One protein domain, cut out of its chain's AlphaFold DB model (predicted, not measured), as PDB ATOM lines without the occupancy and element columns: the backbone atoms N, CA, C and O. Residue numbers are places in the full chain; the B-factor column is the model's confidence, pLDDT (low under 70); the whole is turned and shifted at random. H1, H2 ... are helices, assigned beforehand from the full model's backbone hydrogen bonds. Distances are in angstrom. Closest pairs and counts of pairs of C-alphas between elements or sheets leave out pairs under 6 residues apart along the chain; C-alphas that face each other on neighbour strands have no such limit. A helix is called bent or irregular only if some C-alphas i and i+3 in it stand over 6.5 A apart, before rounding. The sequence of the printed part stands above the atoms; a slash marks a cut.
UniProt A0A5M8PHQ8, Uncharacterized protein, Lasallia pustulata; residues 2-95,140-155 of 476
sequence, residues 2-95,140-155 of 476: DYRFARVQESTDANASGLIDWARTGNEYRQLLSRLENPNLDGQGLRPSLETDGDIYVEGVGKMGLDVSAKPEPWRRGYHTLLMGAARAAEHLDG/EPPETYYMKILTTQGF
ATOM      1  N   ASP A   2     126.775 211.351  30.112       63.56
ATOM      2  CA  ASP A   2     128.128 211.021  30.584       63.56
ATOM      3  C   ASP A   2     129.085 212.168  30.224       63.56
ATOM      4  O   ASP A   2     129.062 212.663  29.099       63.56
ATOM      5  N   TYR A   3     129.941 212.576  31.162       63.78
ATOM      6  CA  TYR A   3     131.025 213.544  30.956       63.78
ATOM      7  C   TYR A   3     131.899 213.207  29.737       63.78
ATOM      8  O   TYR A   3     132.343 214.103  29.018       63.78
ATOM      9  N   ARG A   4     132.105 211.912  29.461       65.12
ATOM     10  CA  ARG A   4     132.857 211.455  28.282       65.12
ATOM     11  C   ARG A   4     132.223 211.918  26.975       65.12
ATOM     12  O   ARG A   4     132.943 212.241  26.042       65.12
ATOM     13  N   PHE A   5     130.898 211.989  26.918       63.84
ATOM     14  CA  PHE A   5     130.178 212.402  25.720       63.84
ATOM     15  C   PHE A   5     130.365 213.893  25.421       63.84
ATOM     16  O   PHE A   5     130.696 214.242  24.290       63.84
ATOM     17  N   ALA A   6     130.287 214.744  26.450       60.56
ATOM     18  CA  ALA A   6     130.557 216.176  26.316       60.56
ATOM     19  C   ALA A   6     132.010 216.437  25.876       60.56
ATOM     20  O   ALA A   6     132.267 217.260  25.002       60.56
ATOM     21  N   ARG A   7     132.973 215.679  26.420       66.94
ATOM     22  CA  ARG A   7     134.393 215.766  26.023       66.94
ATOM     23  C   ARG A   7     134.647 215.309  24.589       66.94
ATOM     24  O   ARG A   7     135.486 215.890  23.915       66.94
ATOM     25  N   VAL A   8     133.937 214.284  24.126       59.84
ATOM     26  CA  VAL A   8     134.019 213.827  22.732       59.84
ATOM     27  C   VAL A   8     133.453 214.890  21.788       59.84
ATOM     28  O   VAL A   8     134.065 215.158  20.762       59.84
ATOM     29  N   GLN A   9     132.363 215.573  22.145       61.38
ATOM     30  CA  GLN A   9     131.814 216.664  21.323       61.38
ATOM     31  C   GLN A   9     132.708 217.903  21.258       61.38
ATOM     32  O   GLN A   9     132.670 218.626  20.265       61.38
ATOM     33  N   GLU A  10     133.516 218.128  22.296       60.44
ATOM     34  CA  GLU A  10     134.545 219.172  22.348       60.44
ATOM     35  C   GLU A  10     135.780 218.829  21.486       60.44
ATOM     36  O   GLU A  10     136.625 219.687  21.249       60.44
ATOM     37  N   SER A  11     135.902 217.592  20.989       56.53
ATOM     38  CA  SER A  11     136.991 217.202  20.085       56.53
ATOM     39  C   SER A  11     136.610 217.379  18.613       56.53
ATOM     40  O   SER A  11     135.598 216.855  18.144       56.53
ATOM     41  N   THR A  12     137.450 218.094  17.858       56.31
ATOM     42  CA  THR A  12     137.311 218.241  16.398       56.31
ATOM     43  C   THR A  12     137.428 216.901  15.681       56.31
ATOM     44  O   THR A  12     136.739 216.677  14.692       56.31
ATOM     45  N   ASP A  13     138.244 215.996  16.223       53.19
ATOM     46  CA  ASP A  13     138.580 214.709  15.607       53.19
ATOM     47  C   ASP A  13     137.413 213.709  15.654       53.19
ATOM     48  O   ASP A  13     137.324 212.808  14.822       53.19
ATOM     49  N   ALA A  14     136.491 213.865  16.612       53.59
ATOM     50  CA  ALA A  14     135.332 212.987  16.753       53.59
ATOM     51  C   ALA A  14     134.096 213.454  15.970       53.59
ATOM     52  O   ALA A  14     133.160 212.670  15.779       53.59
ATOM     53  N   ASN A  15     134.065 214.707  15.511       53.19
ATOM     54  CA  ASN A  15     132.952 215.229  14.727       53.19
ATOM     55  C   ASN A  15     133.234 215.022  13.236       53.19
ATOM     56  O   ASN A  15     134.199 215.550  12.697       53.19
ATOM     57  N   ALA A  16     132.337 214.323  12.533       54.47
ATOM     58  CA  ALA A  16     132.462 214.080  11.089       54.47
ATOM     59  C   ALA A  16     132.534 215.372  10.243       54.47
ATOM     60  O   ALA A  16     132.966 215.334   9.094       54.47
ATOM     61  N   SER A  17     132.103 216.510  10.799       58.28
ATOM     62  CA  SER A  17     132.185 217.842  10.190       58.28
ATOM     63  C   SER A  17     133.480 218.602  10.508       58.28
ATOM     64  O   SER A  17     133.688 219.670   9.939       58.28
ATOM     65  N   GLY A  18     134.308 218.124  11.444       62.12
ATOM     66  CA  GLY A  18     135.468 218.850  11.975       62.12
ATOM     67  C   GLY A  18     135.123 220.119  12.771       62.12
ATOM     68  O   GLY A  18     136.020 220.865  13.152       62.12
ATOM     69  N   LEU A  19     133.833 220.387  13.020       66.81
ATOM     70  CA  LEU A  19     133.338 221.579  13.718       66.81
ATOM     71  C   LEU A  19     132.678 221.191  15.045       66.81
ATOM     72  O   LEU A  19     131.974 220.184  15.121       66.81
ATOM     73  N   ILE A  20     132.886 222.004  16.080       78.75
ATOM     74  CA  ILE A  20     132.299 221.808  17.412       78.75
ATOM     75  C   ILE A  20     130.941 222.518  17.478       78.75
ATOM     76  O   ILE A  20     130.843 223.716  17.210       78.75
ATOM     77  N   ASP A  21     129.892 221.789  17.864       83.25
ATOM     78  CA  ASP A  21     128.579 222.370  18.169       83.25
ATOM     79  C   ASP A  21     128.569 222.903  19.607       83.25
ATOM     80  O   ASP A  21     128.166 222.221  20.550       83.25
ATOM     81  N   TRP A  22     129.029 224.144  19.778       87.25
ATOM     82  CA  TRP A  22     129.112 224.786  21.091       87.25
ATOM     83  C   TRP A  22     127.760 224.911  21.796       87.25
ATOM     84  O   TRP A  22     127.705 224.798  23.019       87.25
ATOM     85  N   ALA A  23     126.661 225.072  21.052       85.69
ATOM     86  CA  ALA A  23     125.322 225.176  21.629       85.69
ATOM     87  C   ALA A  23     124.886 223.853  22.270       85.69
ATOM     88  O   ALA A  23     124.308 223.836  23.362       85.69
ATOM     89  N   ARG A  24     125.178 222.728  21.614       84.94
ATOM     90  CA  ARG A  24     124.936 221.401  22.179       84.94
ATOM     91  C   ARG A  24     125.886 221.101  23.336       84.94
ATOM     92  O   ARG A  24     125.409 220.765  24.419       84.94
ATOM     93  N   THR A  25     127.186 221.291  23.135       86.62
ATOM     94  CA  THR A  25     128.222 221.026  24.143       86.62
ATOM     95  C   THR A  25     127.975 221.830  25.425       86.62
ATOM     96  O   THR A  25     127.966 221.273  26.522       86.62
ATOM     97  N   GLY A  26     127.666 223.125  25.305       88.44
ATOM     98  CA  GLY A  26     127.326 223.984  26.441       88.44
ATOM     99  C   GLY A  26     126.083 223.506  27.197       88.44
ATOM    100  O   GLY A  26     126.076 223.480  28.428       88.44
ATOM    101  N   ASN A  27     125.039 223.061  26.490       87.50
ATOM    102  CA  ASN A  27     123.849 222.494  27.131       87.50
ATOM    103  C   ASN A  27     124.160 221.206  27.906       87.50
ATOM    104  O   ASN A  27     123.600 220.996  28.984       87.50
ATOM    105  N   GLU A  28     125.052 220.356  27.396       88.19
ATOM    106  CA  GLU A  28     125.495 219.153  28.105       88.19
ATOM    107  C   GLU A  28     126.272 219.505  29.375       88.19
ATOM    108  O   GLU A  28     125.983 218.948  30.438       88.19
ATOM    109  N   TYR A  29     127.177 220.489  29.314       90.62
ATOM    110  CA  TYR A  29     127.846 220.998  30.511       90.62
ATOM    111  C   TYR A  29     126.859 221.573  31.524       90.62
ATOM    112  O   TYR A  29     126.934 221.217  32.699       90.62
ATOM    113  N   ARG A  30     125.879 222.377  31.089       89.62
ATOM    114  CA  ARG A  30     124.845 222.936  31.974       89.62
ATOM    115  C   ARG A  30     124.056 221.833  32.684       89.62
ATOM    116  O   ARG A  30     123.843 221.902  33.893       89.62
ATOM    117  N   GLN A  31     123.657 220.786  31.962       89.19
ATOM    118  CA  GLN A  31     122.948 219.647  32.552       89.19
ATOM    119  C   GLN A  31     123.820 218.884  33.556       89.19
ATOM    120  O   GLN A  31     123.354 218.556  34.648       89.19
ATOM    121  N   LEU A  32     125.086 218.627  33.224       90.50
ATOM    122  CA  LEU A  32     126.014 217.940  34.121       90.50
ATOM    123  C   LEU A  32     126.297 218.756  35.387       90.50
ATOM    124  O   LEU A  32     126.225 218.195  36.480       90.50
ATOM    125  N   LEU A  33     126.532 220.063  35.262       91.12
ATOM    126  CA  LEU A  33     126.700 220.973  36.398       91.12
ATOM    127  C   LEU A  33     125.442 221.005  37.270       91.12
ATOM    128  O   LEU A  33     125.539 220.809  38.478       91.12
ATOM    129  N   SER A  34     124.251 221.112  36.667       89.25
ATOM    130  CA  SER A  34     122.989 221.083  37.420       89.25
ATOM    131  C   SER A  34     122.812 219.794  38.228       89.25
ATOM    132  O   SER A  34     122.264 219.826  39.324       89.25
ATOM    133  N   ARG A  35     123.316 218.658  37.727       90.25
ATOM    134  CA  ARG A  35     123.297 217.368  38.430       90.25
ATOM    135  C   ARG A  35     124.319 217.318  39.566       90.25
ATOM    136  O   ARG A  35     123.991 216.810  40.636       90.25
ATOM    137  N   LEU A  36     125.532 217.819  39.325       89.25
ATOM    138  CA  LEU A  36     126.614 217.854  40.314       89.25
ATOM    139  C   LEU A  36     126.336 218.812  41.466       89.25
ATOM    140  O   LEU A  36     126.785 218.561  42.574       89.25
ATOM    141  N   GLU A  37     125.589 219.879  41.220       89.88
ATOM    142  CA  GLU A  37     125.270 220.887  42.232       89.88
ATOM    143  C   GLU A  37     123.937 220.619  42.938       89.88
ATOM    144  O   GLU A  37     123.630 221.260  43.939       89.88
ATOM    145  N   ASN A  38     123.140 219.658  42.457       86.75
ATOM    146  CA  ASN A  38     121.856 219.323  43.062       86.75
ATOM    147  C   ASN A  38     122.054 218.568  44.393       86.75
ATOM    148  O   ASN A  38     122.578 217.447  44.372       86.75
ATOM    149  N   PRO A  39     121.571 219.105  45.534       86.12
ATOM    150  CA  PRO A  39     121.716 218.468  46.846       86.12
ATOM    151  C   PRO A  39     121.093 217.070  46.945       86.12
ATOM    152  O   PRO A  39     121.535 216.262  47.758       86.12
ATOM    153  N   ASN A  40     120.084 216.783  46.116       87.38
ATOM    154  CA  ASN A  40     119.373 215.503  46.091       87.38
ATOM    155  C   ASN A  40     120.048 214.447  45.197       87.38
ATOM    156  O   ASN A  40     119.560 213.323  45.114       87.38
ATOM    157  N   LEU A  41     121.121 214.812  44.487       86.44
ATOM    158  CA  LEU A  41     121.867 213.937  43.581       86.44
ATOM    159  C   LEU A  41     123.351 213.927  43.991       86.44
ATOM    160  O   LEU A  41     123.686 213.663  45.144       86.44
ATOM    161  N   ASP A  42     124.253 214.250  43.065       83.69
ATOM    162  CA  ASP A  42     125.702 214.208  43.286       83.69
ATOM    163  C   ASP A  42     126.208 215.399  44.131       83.69
ATOM    164  O   ASP A  42     127.353 215.393  44.601       83.69
ATOM    165  N   GLY A  43     125.358 216.408  44.358       81.81
ATOM    166  CA  GLY A  43     125.646 217.620  45.127       81.81
ATOM    167  C   GLY A  43     125.423 217.500  46.632       81.81
ATOM    168  O   GLY A  43     125.570 218.482  47.357       81.81
ATOM    169  N   GLN A  44     125.109 216.306  47.140       83.44
ATOM    170  CA  GLN A  44     124.932 216.086  48.576       83.44
ATOM    171  C   GLN A  44     126.180 216.525  49.365       83.44
ATOM    172  O   GLN A  44     127.288 216.068  49.080       83.44
ATOM    173  N   GLY A  45     126.016 217.403  50.357       79.69
ATOM    174  CA  GLY A  45     127.110 217.875  51.216       79.69
ATOM    175  C   GLY A  45     127.926 219.055  50.675       79.69
ATOM    176  O   GLY A  45     128.930 219.401  51.289       79.69
ATOM    177  N   LEU A  46     127.514 219.675  49.563       83.31
ATOM    178  CA  LEU A  46     128.063 220.960  49.122       83.31
ATOM    179  C   LEU A  46     127.584 222.092  50.040       83.31
ATOM    180  O   LEU A  46     126.422 222.115  50.448       83.31
ATOM    181  N   ARG A  47     128.481 223.026  50.359       79.50
ATOM    182  CA  ARG A  47     128.189 224.233  51.149       79.50
ATOM    183  C   ARG A  47     128.554 225.479  50.337       79.50
ATOM    184  O   ARG A  47     129.386 225.367  49.442       79.50
ATOM    185  N   PRO A  48     127.982 226.658  50.601       75.50
ATOM    186  CA  PRO A  48     128.507 227.912  50.057       75.50
ATOM    187  C   PRO A  48     129.956 228.158  50.528       75.50
ATOM    188  O   PRO A  48     130.288 227.847  51.668       75.50
ATOM    189  N   SER A  49     130.834 228.683  49.661       59.56
ATOM    190  CA  SER A  49     132.274 228.888  49.944       59.56
ATOM    191  C   SER A  49     132.626 230.047  50.887       59.56
ATOM    192  O   SER A  49     133.804 230.262  51.156       59.56
ATOM    193  N   LEU A  50     131.661 230.821  51.377       57.78
ATOM    194  CA  LEU A  50     131.911 231.961  52.262       57.78
ATOM    195  C   LEU A  50     131.242 231.713  53.616       57.78
ATOM    196  O   LEU A  50     130.102 231.260  53.661       57.78
ATOM    197  N   GLU A  51     131.921 232.060  54.717       45.62
ATOM    198  CA  GLU A  51     131.368 232.112  56.092       45.62
ATOM    199  C   GLU A  51     130.280 233.199  56.257       45.62
ATOM    200  O   GLU A  51     130.043 233.724  57.341       45.62
ATOM    201  N   THR A  52     129.627 233.595  55.170       39.66
ATOM    202  CA  THR A  52     128.478 234.489  55.182       39.66
ATOM    203  C   THR A  52     127.267 233.625  54.871       39.66
ATOM    204  O   THR A  52     127.176 233.067  53.782       39.66
ATOM    205  N   ASP A  53     126.370 233.467  55.844       34.47
ATOM    206  CA  ASP A  53     125.085 232.780  55.684       34.47
ATOM    207  C   ASP A  53     124.315 233.387  54.492       34.47
ATOM    208  O   ASP A  53     123.673 234.430  54.614       34.47
ATOM    209  N   GLY A  54     124.405 232.765  53.313       42.91
ATOM    210  CA  GLY A  54     123.642 233.161  52.129       42.91
ATOM    211  C   GLY A  54     124.295 232.798  50.795       42.91
ATOM    212  O   GLY A  54     125.508 232.893  50.624       42.91
ATOM    213  N   ASP A  55     123.463 232.423  49.819       46.47
ATOM    214  CA  ASP A  55     123.830 232.403  48.400       46.47
ATOM    215  C   ASP A  55     124.225 233.837  48.002       46.47
ATOM    216  O   ASP A  55     123.357 234.662  47.708       46.47
ATOM    217  N   ILE A  56     125.520 234.171  48.017       51.88
ATOM    218  CA  ILE A  56     125.970 235.471  47.516       51.88
ATOM    219  C   ILE A  56     125.769 235.454  46.001       51.88
ATOM    220  O   ILE A  56     126.456 234.756  45.251       51.88
ATOM    221  N   TYR A  57     124.745 236.184  45.577       55.12
ATOM    222  CA  TYR A  57     124.435 236.457  44.189       55.12
ATOM    223  C   TYR A  57     124.999 237.833  43.859       55.12
ATOM    224  O   TYR A  57     124.516 238.842  44.370       55.12
ATOM    225  N   VAL A  58     126.039 237.870  43.031       56.31
ATOM    226  CA  VAL A  58     126.558 239.132  42.505       56.31
ATOM    227  C   VAL A  58     125.824 239.409  41.198       56.31
ATOM    228  O   VAL A  58     125.842 238.583  40.283       56.31
ATOM    229  N   GLU A  59     125.133 240.547  41.127       43.78
ATOM    230  CA  GLU A  59     124.426 240.980  39.919       43.78
ATOM    231  C   GLU A  59     125.409 241.035  38.738       43.78
ATOM    232  O   GLU A  59     126.491 241.606  38.845       43.78
ATOM    233  N   GLY A  60     125.072 240.365  37.632       50.56
ATOM    234  CA  GLY A  60     125.946 240.222  36.459       50.56
ATOM    235  C   GLY A  60     126.899 239.017  36.489       50.56
ATOM    236  O   GLY A  60     127.162 238.449  35.435       50.56
ATOM    237  N   VAL A  61     127.332 238.553  37.667       58.25
ATOM    238  CA  VAL A  61     128.276 237.422  37.812       58.25
ATOM    239  C   VAL A  61     127.558 236.108  38.149       58.25
ATOM    240  O   VAL A  61     127.975 235.043  37.706       58.25
ATOM    241  N   GLY A  62     126.438 236.141  38.870       61.16
ATOM    242  CA  GLY A  62     125.676 234.946  39.251       61.16
ATOM    243  C   GLY A  62     126.063 234.373  40.621       61.16
ATOM    244  O   GLY A  62     126.556 235.090  41.492       61.16
ATOM    245  N   LYS A  63     125.771 233.082  40.854       66.81
ATOM    246  CA  LYS A  63     126.042 232.410  42.140       66.81
ATOM    247  C   LYS A  63     127.546 232.202  42.348       66.81
ATOM    248  O   LYS A  63     128.199 231.612  41.487       66.81
ATOM    249  N   MET A  64     128.058 232.614  43.508       71.25
ATOM    250  CA  MET A  64     129.446 232.358  43.908       71.25
ATOM    251  C   MET A  64     129.756 230.858  44.086       71.25
ATOM    252  O   MET A  64     128.871 229.998  44.076       71.25
ATOM    253  N   GLY A  65     131.049 230.552  44.215       78.38
ATOM    254  CA  GLY A  65     131.596 229.209  44.368       78.38
ATOM    255  C   GLY A  65     131.051 228.413  45.558       78.38
ATOM    256  O   GLY A  65     130.521 228.948  46.534       78.38
ATOM    257  N   LEU A  66     131.200 227.092  45.459       86.50
ATOM    258  CA  LEU A  66     130.774 226.124  46.474       86.50
ATOM    259  C   LEU A  66     132.000 225.571  47.193       86.50
ATOM    260  O   LEU A  66     133.032 225.367  46.571       86.50
ATOM    261  N   ASP A  67     131.925 225.332  48.497       88.31
ATOM    262  CA  ASP A  67     132.953 224.571  49.200       88.31
ATOM    263  C   ASP A  67     132.843 223.097  48.800       88.31
ATOM    264  O   ASP A  67     131.891 222.386  49.146       88.31
ATOM    265  N   VAL A  68     133.835 222.658  48.028       90.56
ATOM    266  CA  VAL A  68     133.967 221.288  47.540       90.56
ATOM    267  C   VAL A  68     135.054 220.522  48.293       90.56
ATOM    268  O   VAL A  68     135.356 219.391  47.925       90.56
ATOM    269  N   SER A  69     135.641 221.085  49.353       88.56
ATOM    270  CA  SER A  69     136.784 220.497  50.073       88.56
ATOM    271  C   SER A  69     136.468 219.123  50.674       88.56
ATOM    272  O   SER A  69     137.334 218.252  50.723       88.56
ATOM    273  N   ALA A  70     135.209 218.896  51.060       88.00
ATOM    274  CA  ALA A  70     134.724 217.610  51.566       88.00
ATOM    275  C   ALA A  70     134.504 216.545  50.469       88.00
ATOM    276  O   ALA A  70     134.234 215.383  50.779       88.00
ATOM    277  N   LYS A  71     134.587 216.912  49.182       88.94
ATOM    278  CA  LYS A  71     134.379 215.997  48.051       88.94
ATOM    279  C   LYS A  71     135.670 215.255  47.680       88.94
ATOM    280  O   LYS A  71     136.771 215.812  47.774       88.94
ATOM    281  N   PRO A  72     135.558 214.005  47.190       89.38
ATOM    282  CA  PRO A  72     136.721 213.237  46.763       89.38
ATOM    283  C   PRO A  72     137.419 213.912  45.575       89.38
ATOM    284  O   PRO A  72     136.787 214.591  44.764       89.38
ATOM    285  N   GLU A  73     138.733 213.716  45.461       87.06
ATOM    286  CA  GLU A  73     139.565 214.368  44.438       87.06
ATOM    287  C   GLU A  73     139.052 214.155  42.996       87.06
ATOM    288  O   GLU A  73     138.908 215.157  42.290       87.06
ATOM    289  N   PRO A  74     138.640 212.940  42.570       86.88
ATOM    290  CA  PRO A  74     138.097 212.743  41.226       86.88
ATOM    291  C   PRO A  74     136.846 213.580  40.947       86.88
ATOM    292  O   PRO A  74     136.669 214.089  39.840       86.88
ATOM    293  N   TRP A  75     135.996 213.765  41.963       89.06
ATOM    294  CA  TRP A  75     134.797 214.592  41.855       89.06
ATOM    295  C   TRP A  75     135.174 216.064  41.701       89.06
ATOM    296  O   TRP A  75     134.684 216.721  40.786       89.06
ATOM    297  N   ARG A  76     136.097 216.571  42.535       90.56
ATOM    298  CA  ARG A  76     136.575 217.963  42.455       90.56
ATOM    299  C   ARG A  76     137.195 218.264  41.093       90.56
ATOM    300  O   ARG A  76     136.889 219.291  40.495       90.56
ATOM    301  N   ARG A  77     138.013 217.348  40.569       87.94
ATOM    302  CA  ARG A  77     138.633 217.491  39.245       87.94
ATOM    303  C   ARG A  77     137.600 217.475  38.120       87.94
ATOM    304  O   ARG A  77     137.675 218.304  37.216       87.94
ATOM    305  N   GLY A  78     136.629 216.564  38.182       88.75
ATOM    306  CA  GLY A  78     135.530 216.511  37.219       88.75
ATOM    307  C   GLY A  78     134.691 217.789  37.230       88.75
ATOM    308  O   GLY A  78     134.401 218.340  36.172       88.75
ATOM    309  N   TYR A  79     134.372 218.303  38.419       92.19
ATOM    310  CA  TYR A  79     133.628 219.548  38.589       92.19
ATOM    311  C   TYR A  79     134.392 220.763  38.041       92.19
ATOM    312  O   TYR A  79     133.840 221.507  37.235       92.19
ATOM    313  N   HIS A  80     135.680 220.912  38.375       93.06
ATOM    314  CA  HIS A  80     136.545 221.946  37.786       93.06
ATOM    315  C   HIS A  80     136.583 221.861  36.257       93.06
ATOM    316  O   HIS A  80     136.394 222.865  35.575       93.06
ATOM    317  N   THR A  81     136.751 220.654  35.707       90.88
ATOM    318  CA  THR A  81     136.829 220.466  34.250       90.88
ATOM    319  C   THR A  81     135.519 220.838  33.555       90.88
ATOM    320  O   THR A  81     135.541 221.428  32.477       90.88
ATOM    321  N   LEU A  82     134.376 220.526  34.173       92.50
ATOM    322  CA  LEU A  82     133.056 220.917  33.676       92.50
ATOM    323  C   LEU A  82     132.840 222.428  33.729       92.50
ATOM    324  O   LEU A  82     132.296 222.976  32.777       92.50
ATOM    325  N   LEU A  83     133.280 223.102  34.795       93.75
ATOM    326  CA  LEU A  83     133.203 224.561  34.886       93.75
ATOM    327  C   LEU A  83     134.072 225.233  33.818       93.75
ATOM    328  O   LEU A  83     133.587 226.116  33.122       93.75
ATOM    329  N   MET A  84     135.310 224.768  33.622       93.81
ATOM    330  CA  MET A  84     136.183 225.274  32.554       93.81
ATOM    331  C   MET A  84     135.599 225.010  31.157       93.81
ATOM    332  O   MET A  84     135.715 225.850  30.270       93.81
ATOM    333  N   GLY A  85     134.970 223.849  30.939       91.19
ATOM    334  CA  GLY A  85     134.288 223.531  29.679       91.19
ATOM    335  C   GLY A  85     133.054 224.400  29.433       91.19
ATOM    336  O   GLY A  85     132.858 224.890  28.324       91.19
ATOM    337  N   ALA A  86     132.252 224.642  30.472       92.88
ATOM    338  CA  ALA A  86     131.115 225.554  30.410       92.88
ATOM    339  C   ALA A  86     131.561 226.994  30.132       92.88
ATOM    340  O   ALA A  86     130.940 227.652  29.306       92.88
ATOM    341  N   ALA A  87     132.660 227.446  30.746       94.06
ATOM    342  CA  ALA A  87     133.253 228.751  30.472       94.06
ATOM    343  C   ALA A  87     133.656 228.885  28.994       94.06
ATOM    344  O   ALA A  87     133.196 229.803  28.329       94.06
ATOM    345  N   ARG A  88     134.391 227.917  28.428       93.19
ATOM    346  CA  ARG A  88     134.732 227.919  26.988       93.19
ATOM    347  C   ARG A  88     133.500 227.922  26.084       93.19
ATOM    348  O   ARG A  88     133.441 228.663  25.107       93.19
ATOM    349  N   ALA A  89     132.491 227.111  26.407       92.44
ATOM    350  CA  ALA A  89     131.239 227.120  25.656       92.44
ATOM    351  C   ALA A  89     130.541 228.488  25.735       92.44
ATOM    352  O   ALA A  89     130.015 228.953  24.727       92.44
ATOM    353  N   ALA A  90     130.580 229.145  26.897       93.19
ATOM    354  CA  ALA A  90     130.075 230.500  27.082       93.19
ATOM    355  C   ALA A  90     130.821 231.517  26.211       93.19
ATOM    356  O   ALA A  90     130.179 232.359  25.598       93.19
ATOM    357  N   GLU A  91     132.151 231.425  26.111       93.06
ATOM    358  CA  GLU A  91     132.961 232.330  25.282       93.06
ATOM    359  C   GLU A  91     132.587 232.220  23.802       93.06
ATOM    360  O   GLU A  91     132.408 233.227  23.122       93.06
ATOM    361  N   HIS A  92     132.422 230.993  23.303       90.88
ATOM    362  CA  HIS A  92     132.051 230.746  21.910       90.88
ATOM    363  C   HIS A  92     130.594 231.100  21.588       90.88
ATOM    364  O   HIS A  92     130.276 231.403  20.436       90.88
ATOM    365  N   LEU A  93     129.713 231.045  22.587       91.25
ATOM    366  CA  LEU A  93     128.307 231.436  22.479       91.25
ATOM    367  C   LEU A  93     128.065 232.888  22.911       91.25
ATOM    368  O   LEU A  93     126.910 233.319  22.968       91.25
ATOM    369  N   ASP A  94     129.117 233.651  23.204       90.75
ATOM    370  CA  ASP A  94     128.985 235.050  23.585       90.75
ATOM    371  C   ASP A  94     128.358 235.856  22.437       90.75
ATOM    372  O   ASP A  94     128.725 235.730  21.265       90.75
ATOM    373  N   GLY A  95     127.347 236.657  22.766       87.69
ATOM    374  CA  GLY A  95     126.539 237.383  21.786       87.69
ATOM    375  C   GLY A  95     125.596 236.519  20.934       87.69
ATOM    376  O   GLY A  95     124.935 237.063  20.046       87.69
ATOM    377  N   GLU A 140     124.844 231.670  29.627       90.12
ATOM    378  CA  GLU A 140     125.281 232.557  30.698       90.12
ATOM    379  C   GLU A 140     126.647 233.176  30.338       90.12
ATOM    380  O   GLU A 140     127.424 232.533  29.627       90.12
ATOM    381  N   PRO A 141     126.969 234.396  30.810       90.88
ATOM    382  CA  PRO A 141     128.266 235.013  30.545       90.88
ATOM    383  C   PRO A 141     129.442 234.139  31.023       90.88
ATOM    384  O   PRO A 141     129.326 233.486  32.065       90.88
ATOM    385  N   PRO A 142     130.603 234.155  30.337       92.00
ATOM    386  CA  PRO A 142     131.783 233.382  30.749       92.00
ATOM    387  C   PRO A 142     132.235 233.681  32.181       92.00
ATOM    388  O   PRO A 142     132.614 232.770  32.923       92.00
ATOM    389  N   GLU A 143     132.119 234.948  32.587       90.62
ATOM    390  CA  GLU A 143     132.433 235.434  33.931       90.62
ATOM    391  C   GLU A 143     131.740 234.617  35.027       90.62
ATOM    392  O   GLU A 143     132.362 234.302  36.042       90.62
ATOM    393  N   THR A 144     130.498 234.172  34.803       90.06
ATOM    394  CA  THR A 144     129.768 233.338  35.765       90.06
ATOM    395  C   THR A 144     130.517 232.061  36.112       90.06
ATOM    396  O   THR A 144     130.557 231.661  37.275       90.06
ATOM    397  N   TYR A 145     131.137 231.412  35.132       92.75
ATOM    398  CA  TYR A 145     131.839 230.154  35.355       92.75
ATOM    399  C   TYR A 145     133.243 230.381  35.910       92.75
ATOM    400  O   TYR A 145     133.635 229.693  36.855       92.75
ATOM    401  N   TYR A 146     133.978 231.366  35.388       94.12
ATOM    402  CA  TYR A 146     135.320 231.686  35.878       94.12
ATOM    403  C   TYR A 146     135.300 232.178  37.322       94.12
ATOM    404  O   TYR A 146     136.001 231.620  38.167       94.12
ATOM    405  N   MET A 147     134.430 233.134  37.653       90.56
ATOM    406  CA  MET A 147     134.303 233.640  39.020       90.56
ATOM    407  C   MET A 147     133.849 232.553  39.986       90.56
ATOM    408  O   MET A 147     134.324 232.496  41.122       90.56
ATOM    409  N   LYS A 148     133.000 231.624  39.536       91.12
ATOM    410  CA  LYS A 148     132.640 230.454  40.335       91.12
ATOM    411  C   LYS A 148     133.852 229.583  40.646       91.12
ATOM    412  O   LYS A 148     133.995 229.164  41.790       91.12
ATOM    413  N   ILE A 149     134.753 229.343  39.690       92.88
ATOM    414  CA  ILE A 149     135.998 228.598  39.948       92.88
ATOM    415  C   ILE A 149     136.892 229.354  40.934       92.88
ATOM    416  O   ILE A 149     137.361 228.762  41.904       92.88
ATOM    417  N   LEU A 150     137.096 230.654  40.718       91.12
ATOM    418  CA  LEU A 150     137.986 231.484  41.536       91.12
ATOM    419  C   LEU A 150     137.532 231.597  42.994       91.12
ATOM    420  O   LEU A 150     138.367 231.719  43.889       91.12
ATOM    421  N   THR A 151     136.222 231.520  43.226       89.31
ATOM    422  CA  THR A 151     135.601 231.645  44.551       89.31
ATOM    423  C   THR A 151     135.257 230.302  45.202       89.31
ATOM    424  O   THR A 151     134.839 230.283  46.355       89.31
ATOM    425  N   THR A 152     135.437 229.174  44.503       90.06
ATOM    426  CA  THR A 152     135.190 227.825  45.043       90.06
ATOM    427  C   THR A 152     136.347 227.385  45.946       90.06
ATOM    428  O   THR A 152     137.501 227.310  45.518       90.06
ATOM    429  N   GLN A 153     136.031 227.014  47.189       89.94
ATOM    430  CA  GLN A 153     136.982 226.389  48.108       89.94
ATOM    431  C   GLN A 153     137.204 224.907  47.783       89.94
ATOM    432  O   GLN A 153     136.268 224.165  47.497       89.94
ATOM    433  N   GLY A 154     138.458 224.460  47.869       88.56
ATOM    434  CA  GLY A 154     138.845 223.065  47.638       88.56
ATOM    435  C   GLY A 154     139.451 222.786  46.260       88.56
ATOM    436  O   GLY A 154     139.861 221.649  46.014       88.56
ATOM    437  N   PHE A 155     139.557 223.783  45.378       91.75
ATOM    438  CA  PHE A 155     140.382 223.696  44.168       91.75
ATOM    439  C   PHE A 155     141.857 223.973  44.454       91.75
ATOM    440  O   PHE A 155     142.201 224.698  45.387       91.75
TER     441      PHE A 155
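What this domain is: This is residues 2 to 95 and 140 to 155 of the 476 residues of an uncharacterized protein of Lasallia pustulata (UniProt A0A5M8PHQ8). Two long helices, H2 and H3, run opposite ways side by side as the core, with short H1 packed on H2 and H4 packed on H3. Two long loops help make the length: residues 10 to 21 link H1 to H2, with residues 13 to 18 sticking out, and residues 38 to 72 make a large, mostly irregular loop between H2 and H3. The printed part has 110 residues, with four named helices in the order H1, H2, H3, H4 and no named strand; the class is all helix, though under half of the residues are in named elements. It is compact, with a radius of gyration of the C-alphas of 14.5 A, and elongated, spanning 48 by 31 by 22 A.

How they stand to each other: H1, residues 3 to 9, touches residues 25 to 32 alone of H2, residues 22 to 37, in a helical hairpin at a shallow tilt of 8 degrees; the closest C-alphas, of Ala 6 and Thr 25, are 5.8 A apart. H2 and H3, residues 73 to 92, touch as a second helical hairpin, closest at the C-alphas of Gly 26 and Ala 89, 5.1 A, with a shallow tilt of 34 degrees, only just short of steep. H1 and H3 are near each other. H3 touches H4, residues 142 to 151, opposite ways at a shallow tilt of 27 degrees; the closest C-alphas, of Ala 87 and Pro 142, are 4.9 A apart. H4 is apart from H1 and H2. In H1, H2, H3 and H4 every O i to N i+4 pair is within hydrogen-bond range.

Where its parts are: H1 begins at C-alpha 3 (131.025, 213.544, 30.956). H2 is 21.8 A long, H3 28.8 A and H4 14.4 A, ending at C-alpha 151 (135.601, 231.645, 44.551).

The domain as a whole: The C-alphas farthest apart, of Ala 16 and Asp 53, are 48.9 A apart. Residues 96 to 139 are not printed; C-alphas 95 and 140 are 10.2 A apart. The links H1 to H2 and H2 to H3 are long. Model confidence is under 70 in residues 2 to 19 and 49 to 63.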